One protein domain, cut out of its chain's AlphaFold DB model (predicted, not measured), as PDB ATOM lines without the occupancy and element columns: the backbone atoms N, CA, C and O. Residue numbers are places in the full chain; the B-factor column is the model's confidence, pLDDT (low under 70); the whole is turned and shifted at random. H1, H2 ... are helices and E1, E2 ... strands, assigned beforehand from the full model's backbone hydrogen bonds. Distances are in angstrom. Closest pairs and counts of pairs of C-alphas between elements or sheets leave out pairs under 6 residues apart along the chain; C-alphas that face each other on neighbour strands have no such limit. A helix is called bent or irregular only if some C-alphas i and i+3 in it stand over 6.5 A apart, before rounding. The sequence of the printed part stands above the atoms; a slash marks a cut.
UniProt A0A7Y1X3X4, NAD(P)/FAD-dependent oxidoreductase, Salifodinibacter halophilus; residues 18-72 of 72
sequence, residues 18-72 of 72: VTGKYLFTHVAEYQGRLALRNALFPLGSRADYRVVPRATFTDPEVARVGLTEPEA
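AT A GLANCE: This is residues 18 to 72 of the 72 residues of the protein "NAD(P)/FAD-dependent oxidoreductase" of Salifodinibacter halophilus (UniProt A0A7Y1X3X4). You are looking at one straight helix, H1, with the chain folding back along its length in an extended stretch and then forming a small two-stranded hairpin, E1 and E2, beyond the end where H1 begins. A short lead-in, residues 18 to 24, curves into H1, and a tail, residues 65 to 72, trails away from E2. The printed part has 55 residues, with one named helix and two named strands in the order H1, E1, E2; the sheet is E1 - E2, antiparallel. The class is mixed, helices and strands, with under half of the residues in named elements. The whole is loose, with a radius of gyration of the C-alphas of 14.3 A, and elongated, its C-alphas spanning 45 by 25 by 15 A.

IN THESE COORDINATES: Start at C-alpha 18, at (-42.909, -27.157, -32.085), and go on to C-alpha 25 at (-39.182, -28.833, -20.698), where H1 begins. H1 holds residues 25 to 40 and is 22.6 A long from first to last C-alpha; it ends at C-alpha 40, at (-25.110, -16.527, -33.475). Next look for E1, residues 54 to 56, 7.0 A long. E2 follows with residues 62 to 64, 7.1 A long, and ends at C-alpha 64, at (-36.726, -44.335, -18.247).

HOW THE PARTS SIT: In H1, which is not bent, you will find each O i to N i+4 pair within hydrogen-bond range. From Leu 40 a long link of 13 residues leads to E1. E1 and E2 form a hairpin joined by a tight link of 5 residues. They are antiparallel neighbours, with 167 degrees between their N-to-C directions. Look at Ala 55 and Ala 63: their C-alphas face each other, 4.3 A apart. Across the pair, N 56 and O 62 are within hydrogen-bond range at 2.8 A, and so are N 54 and O 64 at 2.9 A. H1 and E2 are apart.

THE WHOLE: The two C-alphas farthest apart are those of Pro 42 and Asp 59, at 46.5 A, while the C-alphas of Val 18 and Ala 72 are 27.8 A apart. Residues 41 to 53 hold no named element, and their C-alphas lie 5 to 23 A from the mean of the C-alphas. The printed part has no cut and ends at residue 72, the chain's last residue. In the B-factor column of this predicted model the mean pLDDT of the printed part is 94.5, and no printed residue is under 70.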
ATOM      1  N   VAL A  18     -42.688 -27.408 -30.646       97.12
ATOM      2  CA  VAL A  18     -42.909 -27.157 -32.085       97.12
ATOM      3  C   VAL A  18     -42.046 -28.048 -32.991       97.12
ATOM      4  O   VAL A  18     -42.367 -28.254 -34.158       97.12
ATOM      5  N   THR A  19     -40.945 -28.600 -32.470       95.12
ATOM      6  CA  THR A  19     -40.068 -29.514 -33.218       95.12
ATOM      7  C   THR A  19     -40.629 -30.932 -33.335       95.12
ATOM      8  O   THR A  19     -40.126 -31.710 -34.149       95.12
ATOM      9  N   GLY A  20     -41.626 -31.294 -32.516       92.88
ATOM     10  CA  GLY A  20     -42.239 -32.624 -32.485       92.88
ATOM     11  C   GLY A  20     -41.297 -33.760 -32.065       92.88
ATOM     12  O   GLY A  20     -41.614 -34.920 -32.301       92.88
ATOM     13  N   LYS A  21     -40.117 -33.455 -31.498       91.50
ATOM     14  CA  LYS A  21     -39.116 -34.466 -31.106       91.50
ATOM     15  C   LYS A  21     -39.415 -35.084 -29.745       91.50
ATOM     16  O   LYS A  21     -39.638 -36.283 -29.657       91.50
ATOM     17  N   TYR A  22     -39.405 -34.261 -28.703       93.94
ATOM     18  CA  TYR A  22     -39.741 -34.650 -27.338       93.94
ATOM     19  C   TYR A  22     -40.456 -33.485 -26.672       93.94
ATOM     20  O   TYR A  22     -39.982 -32.354 -26.750       93.94
ATOM     21  N   LEU A  23     -41.570 -33.783 -26.012       96.00
ATOM     22  CA  LEU A  23     -42.430 -32.799 -25.356       96.00
ATOM     23  C   LEU A  23     -42.041 -32.675 -23.879       96.00
ATOM     24  O   LEU A  23     -42.815 -32.993 -22.979       96.00
ATOM     25  N   PHE A  24     -40.779 -32.312 -23.642       96.56
ATOM     26  CA  PHE A  24     -40.224 -32.151 -22.304       96.56
ATOM     27  C   PHE A  24     -39.538 -30.798 -22.165       96.56
ATOM     28  O   PHE A  24     -38.755 -30.388 -23.024       96.56
ATOM     29  N   THR A  25     -39.750 -30.150 -21.022       96.75
ATOM     30  CA  THR A  25     -39.182 -28.833 -20.698       96.75
ATOM     31  C   THR A  25     -37.657 -28.802 -20.813       96.75
ATOM     32  O   THR A  25     -37.100 -27.899 -21.430       96.75
ATOM     33  N   HIS A  26     -36.973 -29.828 -20.304       96.31
ATOM     34  CA  HIS A  26     -35.514 -29.931 -20.381       96.31
ATOM     35  C   HIS A  26     -35.005 -30.127 -21.823       96.31
ATOM     36  O   HIS A  26     -33.918 -29.659 -22.166       96.31
ATOM     37  N   VAL A  27     -35.790 -30.767 -22.703       97.44
ATOM     38  CA  VAL A  27     -35.444 -30.870 -24.129       97.44
ATOM     39  C   VAL A  27     -35.647 -29.530 -24.833       97.44
ATOM     40  O   VAL A  27     -34.812 -29.150 -25.656       97.44
ATOM     41  N   ALA A  28     -36.700 -28.786 -24.485       97.75
ATOM     42  CA  ALA A  28     -36.925 -27.441 -25.004       97.75
ATOM     43  C   ALA A  28     -35.786 -26.482 -24.618       97.75
ATOM     44  O   ALA A  28     -35.281 -25.762 -25.479       97.75
ATOM     45  N   GLU A  29     -35.318 -26.524 -23.366       97.94
ATOM     46  CA  GLU A  29     -34.158 -25.746 -22.911       97.94
ATOM     47  C   GLU A  29     -32.884 -26.122 -23.686       97.94
ATOM     48  O   GLU A  29     -32.188 -25.249 -24.219       97.94
ATOM     49  N   TYR A  30     -32.600 -27.425 -23.806       97.38
ATOM     50  CA  TYR A  30     -31.463 -27.938 -24.572       97.38
ATOM     51  C   TYR A  30     -31.484 -27.443 -26.024       97.38
ATOM     52  O   TYR A  30     -30.486 -26.911 -26.524       97.38
ATOM     53  N   GLN A  31     -32.633 -27.570 -26.691       97.81
ATOM     54  CA  GLN A  31     -32.817 -27.086 -28.055       97.81
ATOM     55  C   GLN A  31     -32.677 -25.563 -28.138       97.81
ATOM     56  O   GLN A  31     -32.033 -25.074 -29.060       97.81
ATOM     57  N   GLY A  32     -33.212 -24.804 -27.178       97.19
ATOM     58  CA  GLY A  32     -33.102 -23.343 -27.147       97.19
ATOM     59  C   GLY A  32     -31.649 -22.870 -27.083       97.19
ATOM     60  O   GLY A  32     -31.226 -22.034 -27.883       97.19
ATOM     61  N   ARG A  33     -30.842 -23.479 -26.205       96.81
ATOM     62  CA  ARG A  33     -29.397 -23.207 -26.112       96.81
ATOM     63  C   ARG A  33     -28.671 -23.526 -27.416       96.81
ATOM     64  O   ARG A  33     -27.802 -22.768 -27.850       96.81
ATOM     65  N   LEU A  34     -29.024 -24.644 -28.043       96.69
ATOM     66  CA  LEU A  34     -28.415 -25.080 -29.293       96.69
ATOM     67  C   LEU A  34     -28.809 -24.182 -30.476       96.69
ATOM     68  O   LEU A  34     -27.953 -23.829 -31.286       96.69
ATOM     69  N   ALA A  35     -30.077 -23.778 -30.554       96.62
ATOM     70  CA  ALA A  35     -30.597 -22.879 -31.577       96.62
ATOM     71  C   ALA A  35     -29.929 -21.504 -31.482       96.62
ATOM     72  O   ALA A  35     -29.436 -21.004 -32.489       96.62
ATOM     73  N   LEU A  36     -29.813 -20.946 -30.268       96.12
ATOM     74  CA  LEU A  36     -29.081 -19.701 -30.017       96.12
ATOM     75  C   LEU A  36     -27.631 -19.804 -30.503       96.12
ATOM     76  O   LEU A  36     -27.156 -18.943 -31.244       96.12
ATOM     77  N   ARG A  37     -26.937 -20.884 -30.126       95.94
ATOM     78  CA  ARG A  37     -25.556 -21.120 -30.550       95.94
ATOM     79  C   ARG A  37     -25.438 -21.177 -32.075       95.94
ATOM     80  O   ARG A  37     -24.565 -20.530 -32.640       95.94
ATOM     81  N   ASN A  38     -26.311 -21.936 -32.733       95.88
ATOM     82  CA  ASN A  38     -26.266 -22.144 -34.180       95.88
ATOM     83  C   ASN A  38     -26.694 -20.908 -34.985       95.88
ATOM     84  O   ASN A  38     -26.303 -20.792 -36.149       95.88
ATOM     85  N   ALA A  39     -27.483 -20.017 -34.378       95.38
ATOM     86  CA  ALA A  39     -27.890 -18.745 -34.958       95.38
ATOM     87  C   ALA A  39     -26.793 -17.675 -34.870       95.38
ATOM     88  O   ALA A  39     -26.646 -16.898 -35.809       95.38
ATOM     89  N   LEU A  40     -26.033 -17.632 -33.768       95.50
ATOM     90  CA  LEU A  40     -25.110 -16.527 -33.475       95.50
ATOM     91  C   LEU A  40     -23.628 -16.833 -33.724       95.50
ATOM     92  O   LEU A  40     -22.853 -15.897 -33.904       95.50
ATOM     93  N   PHE A  41     -23.216 -18.103 -33.726       93.38
ATOM     94  CA  PHE A  41     -21.799 -18.468 -33.788       93.38
ATOM     95  C   PHE A  41     -21.463 -19.380 -34.975       93.38
ATOM     96  O   PHE A  41     -22.274 -20.222 -35.377       93.38
ATOM     97  N   PRO A  42     -20.241 -19.257 -35.533       80.75
ATOM     98  CA  PRO A  42     -19.716 -20.234 -36.480       80.75
ATOM     99  C   PRO A  42     -19.549 -21.604 -35.797       80.75
ATOM    100  O   PRO A  42     -19.415 -21.681 -34.579       80.75
ATOM    101  N   LEU A  43     -19.525 -22.688 -36.585       82.62
ATOM    102  CA  LEU A  43     -19.472 -24.090 -36.122       82.62
ATOM    103  C   LEU A  43     -20.765 -24.558 -35.432       82.62
ATOM    104  O   LEU A  43     -20.857 -24.734 -34.211       82.62
ATOM    105  N   GLY A  44     -21.770 -24.816 -36.273       79.75
ATOM    106  CA  GLY A  44     -23.044 -25.367 -35.830       79.75
ATOM    107  C   GLY A  44     -22.876 -26.715 -35.127       79.75
ATOM    108  O   GLY A  44     -22.094 -27.565 -35.549       79.75
ATOM    109  N   SER A  45     -23.628 -26.912 -34.053       92.44
ATOM    110  CA  SER A  45     -23.729 -28.187 -33.343       92.44
ATOM    111  C   SER A  45     -25.046 -28.871 -33.623       92.44
ATOM    112  O   SER A  45     -26.107 -28.246 -33.670       92.44
ATOM    113  N   ARG A  46     -24.943 -30.189 -33.754       95.38
ATOM    114  CA  ARG A  46     -26.069 -31.078 -33.977       95.38
ATOM    115  C   ARG A  46     -26.742 -31.398 -32.651       95.38
ATOM    116  O   ARG A  46     -26.061 -31.590 -31.645       95.38
ATOM    117  N   ALA A  47     -28.062 -31.482 -32.680       95.25
ATOM    118  CA  ALA A  47     -28.829 -31.996 -31.568       95.25
ATOM    119  C   ALA A  47     -28.592 -33.505 -31.435       95.25
ATOM    120  O   ALA A  47     -28.679 -34.241 -32.422       95.25
ATOM    121  N   ASP A  48     -28.299 -33.950 -30.220       94.81
ATOM    122  CA  ASP A  48     -28.109 -35.349 -29.864       94.81
ATOM    123  C   ASP A  48     -29.201 -35.767 -28.879       94.81
ATOM    124  O   ASP A  48     -29.347 -35.183 -27.808       94.81
ATOM    125  N   TYR A  49     -29.974 -36.776 -29.272       94.62
ATOM    126  CA  TYR A  49     -31.112 -37.290 -28.513       94.62
ATOM    127  C   TYR A  49     -30.935 -38.751 -28.099       94.62
ATOM    128  O   TYR A  49     -31.916 -39.412 -27.771       94.62
ATOM    129  N   ARG A  50     -29.707 -39.285 -28.133       92.62
ATOM    130  CA  ARG A  50     -29.445 -40.681 -27.739       92.62
ATOM    131  C   ARG A  50     -29.808 -40.954 -26.279       92.62
ATOM    132  O   ARG A  50     -30.208 -42.061 -25.942       92.62
ATOM    133  N   VAL A  51     -29.680 -39.941 -25.422       93.12
ATOM    134  CA  VAL A  51     -29.943 -40.043 -23.985       93.12
ATOM    135  C   VAL A  51     -30.869 -38.905 -23.567       93.12
ATOM    136  O   VAL A  51     -30.421 -37.793 -23.304       93.12
ATOM    137  N   VAL A  52     -32.172 -39.190 -23.515       95.19
ATOM    138  CA  VAL A  52     -33.197 -38.266 -23.008       95.19
ATOM    139  C   VAL A  52     -33.897 -38.932 -21.819       95.19
ATOM    140  O   VAL A  52     -34.603 -39.926 -22.022       95.19
ATOM    141  N   PRO A  53     -33.684 -38.457 -20.580       95.50
ATOM    142  CA  PRO A  53     -34.389 -38.981 -19.419       95.50
ATOM    143  C   PRO A  53     -35.851 -38.526 -19.427       95.50
ATOM    144  O   PRO A  53     -36.165 -37.385 -19.762       95.50
ATOM    145  N   ARG A  54     -36.759 -39.409 -19.019       95.50
ATOM    146  CA  ARG A  54     -38.170 -39.075 -18.805       95.50
ATOM    147  C   ARG A  54     -38.703 -39.742 -17.548       95.50
ATOM    148  O   ARG A  54     -38.325 -40.872 -17.243       95.50
ATOM    149  N   ALA A  55     -39.599 -39.039 -16.867       96.81
ATOM    150  CA  ALA A  55     -40.283 -39.509 -15.673       96.81
ATOM    151  C   ALA A  55     -41.790 -39.265 -15.801       96.81
ATOM    152  O   ALA A  55     -42.214 -38.226 -16.316       96.81
ATOM    153  N   THR A  56     -42.573 -40.224 -15.325       97.62
ATOM    154  CA  THR A  56     -44.015 -40.116 -15.125       97.62
ATOM    155  C   THR A  56     -44.272 -40.180 -13.624       97.62
ATOM    156  O   THR A  56     -43.975 -41.189 -12.985       97.62
ATOM    157  N   PHE A  57     -44.831 -39.105 -13.071       96.88
ATOM    158  CA  PHE A  57     -45.086 -38.938 -11.636       96.88
ATOM    159  C   PHE A  57     -46.401 -39.606 -11.207       96.88
ATOM    160  O   PHE A  57     -47.328 -38.955 -10.729       96.88
ATOM    161  N   THR A  58     -46.516 -40.906 -11.474       97.94
ATOM    162  CA  THR A  58     -47.542 -41.780 -10.885       97.94
ATOM    163  C   THR A  58     -47.119 -42.234  -9.488       97.94
ATOM    164  O   THR A  58     -46.007 -41.952  -9.058       97.94
ATOM    165  N   ASP A  59     -47.989 -42.968  -8.795       96.12
ATOM    166  CA  ASP A  59     -47.646 -43.664  -7.555       96.12
ATOM    167  C   ASP A  59     -47.863 -45.181  -7.753       96.12
ATOM    168  O   ASP A  59     -49.018 -45.609  -7.870       96.12
ATOM    169  N   PRO A  60     -46.797 -45.997  -7.899       96.00
ATOM    170  CA  PRO A  60     -45.379 -45.628  -7.846       96.00
ATOM    171  C   PRO A  60     -44.899 -44.860  -9.091       96.00
ATOM    172  O   PRO A  60     -45.472 -44.970 -10.182       96.00
ATOM    173  N   GLU A  61     -43.817 -44.102  -8.937       97.94
ATOM    174  CA  GLU A  61     -43.199 -43.341 -10.026       97.94
ATOM    175  C   GLU A  61     -42.515 -44.259 -11.046       97.94
ATOM    176  O   GLU A  61     -41.963 -45.310 -10.708       97.94
ATOM    177  N   VAL A  62     -42.508 -43.836 -12.314       97.56
ATOM    178  CA  VAL A  62     -41.850 -44.569 -13.403       97.56
ATOM    179  C   VAL A  62     -40.861 -43.657 -14.115       97.56
ATOM    180  O   VAL A  62     -41.218 -42.567 -14.560       97.56
ATOM    181  N   ALA A  63     -39.625 -44.122 -14.289       96.69
ATOM    182  CA  ALA A  63     -38.580 -43.406 -15.011       96.69
ATOM    183  C   ALA A  63     -37.925 -44.291 -16.079       96.69
ATOM    184  O   ALA A  63     -37.812 -45.506 -15.923       96.69
ATOM    185  N   ARG A  64     -37.476 -43.671 -17.173       94.81
ATOM    186  CA  ARG A  64     -36.726 -44.335 -18.247       94.81
ATOM    187  C   ARG A  64     -35.652 -43.407 -18.805       94.81
ATOM    188  O   ARG A  64     -35.870 -42.207 -18.962       94.81
ATOM    189  N   VAL A  65     -34.523 -43.997 -19.192       95.50
ATOM    190  CA  VAL A  65     -33.449 -43.341 -19.941       95.50
ATOM    191  C   VAL A  65     -32.974 -44.259 -21.068       95.50
ATOM    192  O   VAL A  65     -32.824 -45.457 -20.863       95.50
ATOM    193  N   GLY A  66     -32.761 -43.700 -22.261       92.12
ATOM    194  CA  GLY A  66     -32.249 -44.452 -23.409       92.12
ATOM    195  C   GLY A  66     -33.236 -45.467 -24.000       92.12
ATOM    196  O   GLY A  66     -34.460 -45.332 -23.870       92.12
ATOM    197  N   LEU A  67     -32.680 -46.455 -24.700       93.31
ATOM    198  CA  LEU A  67     -33.400 -47.504 -25.427       93.31
ATOM    199  C   LEU A  67     -34.054 -48.499 -24.457       93.31
ATOM    200  O   LEU A  67     -33.567 -48.709 -23.347       93.31
ATOM    201  N   THR A  68     -35.169 -49.102 -24.858       93.44
ATOM    202  CA  THR A  68     -35.653 -50.339 -24.224       93.44
ATOM    203  C   THR A  68     -34.925 -51.550 -24.781       93.44
ATOM    204  O   THR A  68     -34.318 -51.467 -25.840       93.44
ATOM    205  N   GLU A  69     -35.059 -52.694 -24.113       93.12
ATOM    206  CA  GLU A  69     -34.494 -53.963 -24.577       93.12
ATOM    207  C   GLU A  69     -34.830 -54.293 -26.050       93.12
ATOM    208  O   GLU A  69     -33.900 -54.614 -26.779       93.12
ATOM    209  N   PRO A  70     -36.069 -54.116 -26.567       95.31
ATOM    210  CA  PRO A  70     -36.354 -54.365 -27.987       95.31
ATOM    211  C   PRO A  70     -35.794 -53.317 -28.962       95.31
ATOM    212  O   PRO A  70     -35.886 -53.500 -30.171       95.31
ATOM    213  N   GLU A  71     -35.313 -52.180 -28.461       89.25
ATOM    214  CA  GLU A  71     -34.792 -51.075 -29.275       89.25
ATOM    215  C   GLU A  71     -33.250 -51.054 -29.315       89.25
ATOM    216  O   GLU A  71     -32.692 -50.220 -30.031       89.25
ATOM    217  N   ALA A  72     -32.585 -51.913 -28.529       84.94
ATOM    218  CA  ALA A  72     -31.129 -52.048 -28.437       84.94
ATOM    219  C   ALA A  72     -30.571 -52.990 -29.514       84.94
ATOM    220  O   ALA A  72     -29.493 -52.656 -30.055       84.94
TER     221      ALA A  72